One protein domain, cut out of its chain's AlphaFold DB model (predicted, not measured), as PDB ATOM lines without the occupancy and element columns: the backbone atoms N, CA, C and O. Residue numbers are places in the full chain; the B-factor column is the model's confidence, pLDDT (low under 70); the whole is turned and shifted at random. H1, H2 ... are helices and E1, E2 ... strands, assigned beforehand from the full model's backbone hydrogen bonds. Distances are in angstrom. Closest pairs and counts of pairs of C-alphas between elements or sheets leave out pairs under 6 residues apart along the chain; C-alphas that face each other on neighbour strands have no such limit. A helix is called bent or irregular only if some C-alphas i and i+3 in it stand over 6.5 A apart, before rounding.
ATOM      1  N   GLY A  84      -2.644 -21.210  -5.644       68.06
ATOM      2  CA  GLY A  84      -1.576 -21.559  -4.706       68.06
ATOM      3  C   GLY A  84      -0.249 -21.737  -5.447       68.06
ATOM      4  O   GLY A  84      -0.228 -21.725  -6.677       68.06
ATOM      5  N   VAL A  85       0.851 -21.908  -4.712       74.81
ATOM      6  CA  VAL A  85       2.197 -22.137  -5.269       74.81
ATOM      7  C   VAL A  85       2.684 -23.517  -4.840       74.81
ATOM      8  O   VAL A  85       2.577 -23.872  -3.671       74.81
ATOM      9  N   VAL A  86       3.243 -24.307  -5.759       78.00
ATOM     10  CA  VAL A  86       3.909 -25.574  -5.415       78.00
ATOM     11  C   VAL A  86       5.411 -25.334  -5.304       78.00
ATOM     12  O   VAL A  86       6.033 -24.825  -6.231       78.00
ATOM     13  N   SER A  87       6.020 -25.702  -4.176       76.12
ATOM     14  CA  SER A  87       7.475 -25.665  -3.997       76.12
ATOM     15  C   SER A  87       7.935 -26.852  -3.157       76.12
ATOM     16  O   SER A  87       7.267 -27.243  -2.202       76.12
ATOM     17  N   LYS A  88       9.085 -27.445  -3.505       75.06
ATOM     18  CA  LYS A  88       9.653 -28.623  -2.815       75.06
ATOM     19  C   LYS A  88       8.634 -29.766  -2.646       75.06
ATOM     20  O   LYS A  88       8.489 -30.305  -1.551       75.06
ATOM     21  N   THR A  89       7.886 -30.076  -3.707       80.44
ATOM     22  CA  THR A  89       6.866 -31.147  -3.715       80.44
ATOM     23  C   THR A  89       5.697 -30.906  -2.743       80.44
ATOM     24  O   THR A  89       4.916 -31.810  -2.468       80.44
ATOM     25  N   ARG A  90       5.530 -29.682  -2.219       76.50
ATOM     26  CA  ARG A  90       4.380 -29.302  -1.388       76.50
ATOM     27  C   ARG A  90       3.580 -28.176  -2.014       76.50
ATOM     28  O   ARG A  90       4.144 -27.229  -2.559       76.50
ATOM     29  N   TYR A  91       2.263 -28.280  -1.885       83.12
ATOM     30  CA  TYR A  91       1.324 -27.242  -2.280       83.12
ATOM     31  C   TYR A  91       1.120 -26.241  -1.139       83.12
ATOM     32  O   TYR A  91       0.778 -26.620  -0.018       83.12
ATOM     33  N   PHE A  92       1.319 -24.961  -1.435       82.19
ATOM     34  CA  PHE A  92       1.087 -23.847  -0.527       82.19
ATOM     35  C   PHE A  92      -0.165 -23.091  -0.969       82.19
ATOM     36  O   PHE A  92      -0.208 -22.497  -2.047       82.19
ATOM     37  N   GLY A  93      -1.197 -23.136  -0.124       82.50
ATOM     38  CA  GLY A  93      -2.472 -22.469  -0.374       82.50
ATOM     39  C   GLY A  93      -2.384 -20.943  -0.288       82.50
ATOM     40  O   GLY A  93      -1.361 -20.365   0.076       82.50
ATOM     41  N   ARG A  94      -3.495 -20.270  -0.594       75.25
ATOM     42  CA  ARG A  94      -3.574 -18.801  -0.726       75.25
ATOM     43  C   ARG A  94      -3.262 -18.030   0.560       75.25
ATOM     44  O   ARG A  94      -2.711 -16.940   0.484       75.25
ATOM     45  N   SER A  95      -3.571 -18.599   1.721       80.81
ATOM     46  CA  SER A  95      -3.279 -18.018   3.038       80.81
ATOM     47  C   SER A  95      -1.866 -18.320   3.549       80.81
ATOM     48  O   SER A  95      -1.518 -17.910   4.653       80.81
ATOM     49  N   HIS A  96      -1.042 -19.047   2.785       81.62
ATOM     50  CA  HIS A  96       0.310 -19.371   3.219       81.62
ATOM     51  C   HIS A  96       1.183 -18.110   3.267       81.62
ATOM     52  O   HIS A  96       1.193 -17.315   2.325       81.62
ATOM     53  N   TRP A  97       1.958 -17.950   4.345       83.25
ATOM     54  CA  TRP A  97       2.774 -16.754   4.592       83.25
ATOM     55  C   TRP A  97       3.762 -16.454   3.456       83.25
ATOM     56  O   TRP A  97       4.078 -15.298   3.208       83.25
ATOM     57  N   SER A  98       4.217 -17.464   2.705       75.00
ATOM     58  CA  SER A  98       5.124 -17.248   1.569       75.00
ATOM     59  C   SER A  98       4.502 -16.425   0.442       75.00
ATOM     60  O   SER A  98       5.233 -15.865  -0.364       75.00
ATOM     61  N   ASN A  99       3.173 -16.346   0.352       76.19
ATOM     62  CA  ASN A  99       2.524 -15.488  -0.637       76.19
ATOM     63  C   ASN A  99       2.713 -14.004  -0.282       76.19
ATOM     64  O   ASN A  99       2.797 -13.172  -1.179       76.19
ATOM     65  N   LEU A 100       2.869 -13.679   1.008       76.81
ATOM     66  CA  LEU A 100       3.178 -12.326   1.484       76.81
ATOM     67  C   LEU A 100       4.588 -11.876   1.070       76.81
ATOM     68  O   LEU A 100       4.825 -10.692   0.870       76.81
ATOM     69  N   ILE A 101       5.512 -12.819   0.861       74.75
ATOM     70  CA  ILE A 101       6.889 -12.541   0.422       74.75
ATOM     71  C   ILE A 101       6.927 -11.904  -0.973       74.75
ATOM     72  O   ILE A 101       7.833 -11.127  -1.255       74.75
ATOM     73  N   GLN A 102       5.926 -12.160  -1.823       69.94
ATOM     74  CA  GLN A 102       5.814 -11.501  -3.130       69.94
ATOM     75  C   GLN A 102       5.497 -10.005  -3.002       69.94
ATOM     76  O   GLN A 102       5.951  -9.217  -3.824       69.94
ATOM     77  N   LEU A 103       4.754  -9.611  -1.964       76.12
ATOM     78  CA  LEU A 103       4.428  -8.208  -1.697       76.12
ATOM     79  C   LEU A 103       5.624  -7.439  -1.123       76.12
ATOM     80  O   LEU A 103       5.721  -6.238  -1.327       76.12
ATOM     81  N   LEU A 104       6.539  -8.144  -0.457       80.75
ATOM     82  CA  LEU A 104       7.723  -7.586   0.201       80.75
ATOM     83  C   LEU A 104       8.995  -7.704  -0.660       80.75
ATOM     84  O   LEU A 104      10.117  -7.615  -0.156       80.75
ATOM     85  N   ALA A 105       8.848  -8.006  -1.955       76.19
ATOM     86  CA  ALA A 105       9.968  -8.363  -2.825       76.19
ATOM     87  C   ALA A 105      11.039  -7.260  -2.897       76.19
ATOM     88  O   ALA A 105      12.230  -7.562  -2.987       76.19
ATOM     89  N   VAL A 106      10.625  -5.990  -2.814       79.56
ATOM     90  CA  VAL A 106      11.528  -4.835  -2.837       79.56
ATOM     91  C   VAL A 106      12.322  -4.748  -1.534       79.56
ATOM     92  O   VAL A 106      13.550  -4.685  -1.587       79.56
ATOM     93  N   GLU A 107      11.672  -4.827  -0.374       80.00
ATOM     94  CA  GLU A 107      12.342  -4.797   0.929       80.00
ATOM     95  C   GLU A 107      13.307  -5.977   1.085       80.00
ATOM     96  O   GLU A 107      14.456  -5.798   1.490       80.00
ATOM     97  N   LEU A 108      12.886  -7.175   0.671       77.50
ATOM     98  CA  LEU A 108      13.733  -8.371   0.640       77.50
ATOM     99  C   LEU A 108      14.932  -8.211  -0.298       77.50
ATOM    100  O   LEU A 108      16.017  -8.700   0.015       77.50
ATOM    101  N   SER A 109      14.770  -7.527  -1.433       76.62
ATOM    102  CA  SER A 109      15.880  -7.268  -2.356       76.62
ATOM    103  C   SER A 109      16.921  -6.312  -1.766       76.62
ATOM    104  O   SER A 109      18.116  -6.511  -1.980       76.62
ATOM    105  N   LEU A 110      16.489  -5.319  -0.980       77.50
ATOM    106  CA  LEU A 110      17.378  -4.381  -0.291       77.50
ATOM    107  C   LEU A 110      18.091  -5.046   0.890       77.50
ATOM    108  O   LEU A 110      19.303  -4.891   1.018       77.50
ATOM    109  N   LEU A 111      17.377  -5.853   1.683       76.38
ATOM    110  CA  LEU A 111      17.990  -6.687   2.723       76.38
ATOM    111  C   LEU A 111      19.018  -7.649   2.131       76.38
ATOM    112  O   LEU A 111      20.115  -7.779   2.655       76.38
ATOM    113  N   LYS A 112      18.710  -8.284   0.997       72.12
ATOM    114  CA  LYS A 112      19.659  -9.178   0.330       72.12
ATOM    115  C   LYS A 112      20.926  -8.442  -0.125       72.12
ATOM    116  O   LYS A 112      21.991  -9.042  -0.118       72.12
ATOM    117  N   ARG A 113      20.836  -7.162  -0.506       68.38
ATOM    118  CA  ARG A 113      22.006  -6.340  -0.868       68.38
ATOM    119  C   ARG A 113      22.868  -5.973   0.341       68.38
ATOM    120  O   ARG A 113      24.080  -6.064   0.231       68.38
ATOM    121  N   SER A 114      22.268  -5.612   1.478       67.00
ATOM    122  CA  SER A 114      23.031  -5.328   2.707       67.00
ATOM    123  C   SER A 114      23.638  -6.587   3.329       67.00
ATOM    124  O   SER A 114      24.676  -6.549   3.980       67.00
ATOM    125  N   GLU A 115      22.996  -7.728   3.105       63.12
ATOM    126  CA  GLU A 115      23.520  -9.043   3.431       63.12
ATOM    127  C   GLU A 115      24.747  -9.401   2.573       63.12
ATOM    128  O   GLU A 115      25.744  -9.865   3.119       63.12
ATOM    129  N   LEU A 116      24.732  -9.102   1.268       61.75
ATOM    130  CA  LEU A 116      25.883  -9.318   0.379       61.75
ATOM    131  C   LEU A 116      27.139  -8.536   0.802       61.75
ATOM    132  O   LEU A 116      28.232  -9.012   0.549       61.75
ATOM    133  N   GLU A 117      27.028  -7.415   1.522       63.62
ATOM    134  CA  GLU A 117      28.209  -6.720   2.072       63.62
ATOM    135  C   GLU A 117      28.947  -7.526   3.169       63.62
ATOM    136  O   GLU A 117      30.076  -7.199   3.527       63.62
ATOM    137  N   LYS A 118      28.355  -8.610   3.696       64.81
ATOM    138  CA  LYS A 118      28.987  -9.547   4.650       64.81
ATOM    139  C   LYS A 118      29.539 -10.785   3.936       64.81
ATOM    140  O   LYS A 118      29.275 -11.921   4.343       64.81
ATOM    141  N   ASP A 119      30.280 -10.544   2.860       71.56
ATOM    142  CA  ASP A 119      30.670 -11.511   1.828       71.56
ATOM    143  C   ASP A 119      31.142 -12.881   2.350       71.56
ATOM    144  O   ASP A 119      30.713 -13.917   1.840       71.56
ATOM    145  N   GLU A 120      31.967 -12.927   3.396       80.75
ATOM    146  CA  GLU A 120      32.546 -14.185   3.888       80.75
ATOM    147  C   GLU A 120      31.492 -15.159   4.441       80.75
ATOM    148  O   GLU A 120      31.497 -16.351   4.116       80.75
ATOM    149  N   LEU A 121      30.533 -14.669   5.234       83.62
ATOM    150  CA  LEU A 121      29.495 -15.518   5.828       83.62
ATOM    151  C   LEU A 121      28.528 -16.033   4.755       83.62
ATOM    152  O   LEU A 121      28.104 -17.194   4.801       83.62
ATOM    153  N   TYR A 122      28.211 -15.200   3.762       81.06
ATOM    154  CA  TYR A 122      27.362 -15.589   2.635       81.06
ATOM    155  C   TYR A 122      28.019 -16.638   1.756       81.06
ATOM    156  O   TYR A 122      27.346 -17.594   1.365       81.06
ATOM    157  N   GLN A 123      29.317 -16.500   1.493       83.31
ATOM    158  CA  GLN A 123      30.083 -17.491   0.745       83.31
ATOM    159  C   GLN A 123      30.117 -18.835   1.477       83.31
ATOM    160  O   GLN A 123      29.803 -19.865   0.877       83.31
ATOM    161  N   VAL A 124      30.377 -18.842   2.790       88.75
ATOM    162  CA  VAL A 124      30.318 -20.073   3.598       88.75
ATOM    163  C   VAL A 124      28.922 -20.696   3.544       88.75
ATOM    164  O   VAL A 124      28.784 -21.891   3.285       88.75
ATOM    165  N   LEU A 125      27.861 -19.905   3.717       88.44
ATOM    166  CA  LEU A 125      26.490 -20.413   3.669       88.44
ATOM    167  C   LEU A 125      26.106 -20.946   2.279       88.44
ATOM    168  O   LEU A 125      25.372 -21.933   2.182       88.44
ATOM    169  N   ALA A 126      26.569 -20.305   1.207       86.25
ATOM    170  CA  ALA A 126      26.359 -20.756  -0.165       86.25
ATOM    171  C   ALA A 126      27.062 -22.096  -0.421       86.25
ATOM    172  O   ALA A 126      26.427 -23.014  -0.941       86.25
ATOM    173  N   ASN A 127      28.307 -22.239   0.040       90.44
ATOM    174  CA  ASN A 127      29.082 -23.480  -0.045       90.44
ATOM    175  C   ASN A 127      28.438 -24.614   0.765       90.44
ATOM    176  O   ASN A 127      28.324 -25.746   0.303       90.44
ATOM    177  N   LEU A 128      27.927 -24.319   1.962       94.50
ATOM    178  CA  LEU A 128      27.192 -25.307   2.755       94.50
ATOM    179  C   LEU A 128      25.874 -25.712   2.083       94.50
ATOM    180  O   LEU A 128      25.482 -26.877   2.132       94.50
ATOM    181  N   LYS A 129      25.178 -24.772   1.429       92.06
ATOM    182  CA  LYS A 129      23.948 -25.061   0.673       92.06
ATOM    183  C   LYS A 129      24.220 -25.899  -0.573       92.06
ATOM    184  O   LYS A 129      23.412 -26.786  -0.856       92.06
ATOM    185  N   SER A 130      25.303 -25.636  -1.306       91.81
ATOM    186  CA  SER A 130      25.685 -26.441  -2.470       91.81
ATOM    187  C   SER A 130      26.046 -27.861  -2.041       91.81
ATOM    188  O   SER A 130      25.447 -28.805  -2.556       91.81
ATOM    189  N   LEU A 131      26.874 -28.011  -1.002       94.75
ATOM    190  CA  LEU A 131      27.217 -29.310  -0.422       94.75
ATOM    191  C   LEU A 131      25.971 -30.058   0.073       94.75
ATOM    192  O   LEU A 131      25.771 -31.232  -0.226       94.75
ATOM    193  N   ALA A 132      25.067 -29.379   0.783       91.94
ATOM    194  CA  ALA A 132      23.820 -29.989   1.231       91.94
ATOM    195  C   ALA A 132      22.925 -30.424   0.059       91.94
ATOM    196  O   ALA A 132      22.180 -31.397   0.194       91.94
ATOM    197  N   ARG A 133      22.954 -29.709  -1.074       88.50
ATOM    198  CA  ARG A 133      22.213 -30.082  -2.287       88.50
ATOM    199  C   ARG A 133      22.824 -31.314  -2.946       88.50
ATOM    200  O   ARG A 133      22.065 -32.202  -3.317       88.50
ATOM    201  N   GLU A 134      24.146 -31.383  -3.029       89.81
ATOM    202  CA  GLU A 134      24.878 -32.546  -3.538       89.81
ATOM    203  C   GLU A 134      24.613 -33.787  -2.680       89.81
ATOM    204  O   GLU A 134      24.149 -34.804  -3.188       89.81
ATOM    205  N   ILE A 135      24.746 -33.669  -1.354       89.31
ATOM    206  CA  ILE A 135      24.423 -34.747  -0.409       89.31
ATOM    207  C   ILE A 135      22.969 -35.203  -0.581       89.31
ATOM    208  O   ILE A 135      22.692 -36.398  -0.605       89.31
ATOM    209  N   LYS A 136      22.014 -34.270  -0.698       87.62
ATOM    210  CA  LYS A 136      20.598 -34.617  -0.913       87.62
ATOM    211  C   LYS A 136      20.358 -35.294  -2.261       87.62
ATOM    212  O   LYS A 136      19.501 -36.168  -2.314       87.62
ATOM    213  N   GLY A 137      21.092 -34.910  -3.304       82.75
ATOM    214  CA  GLY A 137      21.062 -35.583  -4.602       82.75
ATOM    215  C   GLY A 137      21.563 -37.022  -4.496       82.75
ATOM    216  O   GLY A 137      20.873 -37.940  -4.926       82.75
ATOM    217  N   ASN A 138      22.689 -37.224  -3.812       80.38
ATOM    218  CA  ASN A 138      23.305 -38.543  -3.644       80.38
ATOM    219  C   ASN A 138      22.518 -39.464  -2.694       80.38
ATOM    220  O   ASN A 138      22.602 -40.680  -2.804       80.38
TER     221      ASN A 138
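Overview. This is residues 84 to 138 of the 207 residues of an uncharacterized protein of Aspergillus tanneri (UniProt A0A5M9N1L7). The domain is an open, flat horseshoe with an empty middle: a small hairpin of two strands, E1 and E2, followed by the short helix H1, makes one arm, H2 makes the base, and the long helix H3 makes the other arm. The two arms do not meet, and the helices make corners at their ends instead of packing side by side. The printed part has 55 residues with two named strands and three named helices, in the order E1, E2, H1, H2, H3; the sheet has the order E1 - E2 and is antiparallel, and the class is mostly helix. The whole is only just loose, close to extended, with a radius of gyration of the C-alphas of 14.8 A, and the C-alphas span 36 by 34 by 10 A.

Along the chain. Start at the sheet: find C-alpha 84 at (-1.576, -21.559, -4.706), where E1 begins. E1 holds residues 84 to 87, Gly 84 to Ser 87, and is 10.0 A from first to last C-alpha. After residues 88 and 89 look for E2, residues 90 to 93, which is 9.7 A long. Residues 94 to 96 lead to H1, residues 97 to 102, Trp 97 to Gln 102, 9.8 A long. Next find C-alpha 105 at (9.968, -8.363, -2.825); from there H2, residues 105 to 116, runs for 16.3 A to C-alpha 116. H3, the longest helix, holds residues 119 to 138 and is 28.5 A long; it ends at C-alpha 138, at (23.305, -38.543, -3.644). H1, H2 and H3 are not bent.

Arrangement. Look first at E1 and E2, a hairpin of antiparallel neighbour strands whose directions stand at 157 degrees. C-alphas 86 and 91, which face each other, are 4.4 A apart. Across this pair you will find N 85 and O 92 within hydrogen-bond range at 2.9 A, and N 92 and O 85 at 2.8 A. Move outward to H1: it is apart from E1, but only just, with the closest C-alphas 8.1 A from each other. H1 and H2 meet only through their link, residues 103 and 104. At the far end of H2, compare Leu 116 with Tyr 122 of H3: their C-alphas, the closest of the two helices, are 6.8 A apart. H2 and H3 are close but not clearly touching, with 2 pairs of C-alphas within 8 A. Their lines stand about perpendicular, at 73 degrees, and their centres are 20.0 A apart. H3 is apart from E1, from E2 and from H1, and H2 is apart from both strands. In H2 and H3 every O i to N i+4 pair is within hydrogen-bond range; in H1 0 of 2 such pairs are, while 3 of its 3 O i to N i+3 pairs are.

Size, cuts and confidence. The two C-alphas farthest apart in the domain are those of Arg 94 and Glu 120, at 36.7 A, and the outline is flat. From C-alpha 84 to C-alpha 138 the distance is 30.1 A. Residues 86 to 91 stand free, and so do residues 100 to 138, of which 100 to 102 belong to H1, 105 to 116 to H2 and 119 to 138 to H3. The printed part has no cut, and the links E1 to E2, E2 to H1, H1 to H2 and H2 to H3 are tight. Read the B-factor column for the model's confidence: the mean pLDDT of the printed part is 79.4, and it is under 70 at residue 84, at residue 102 and at residues 113 to 118. H3 has a mean pLDDT of 87, and H2 has 73.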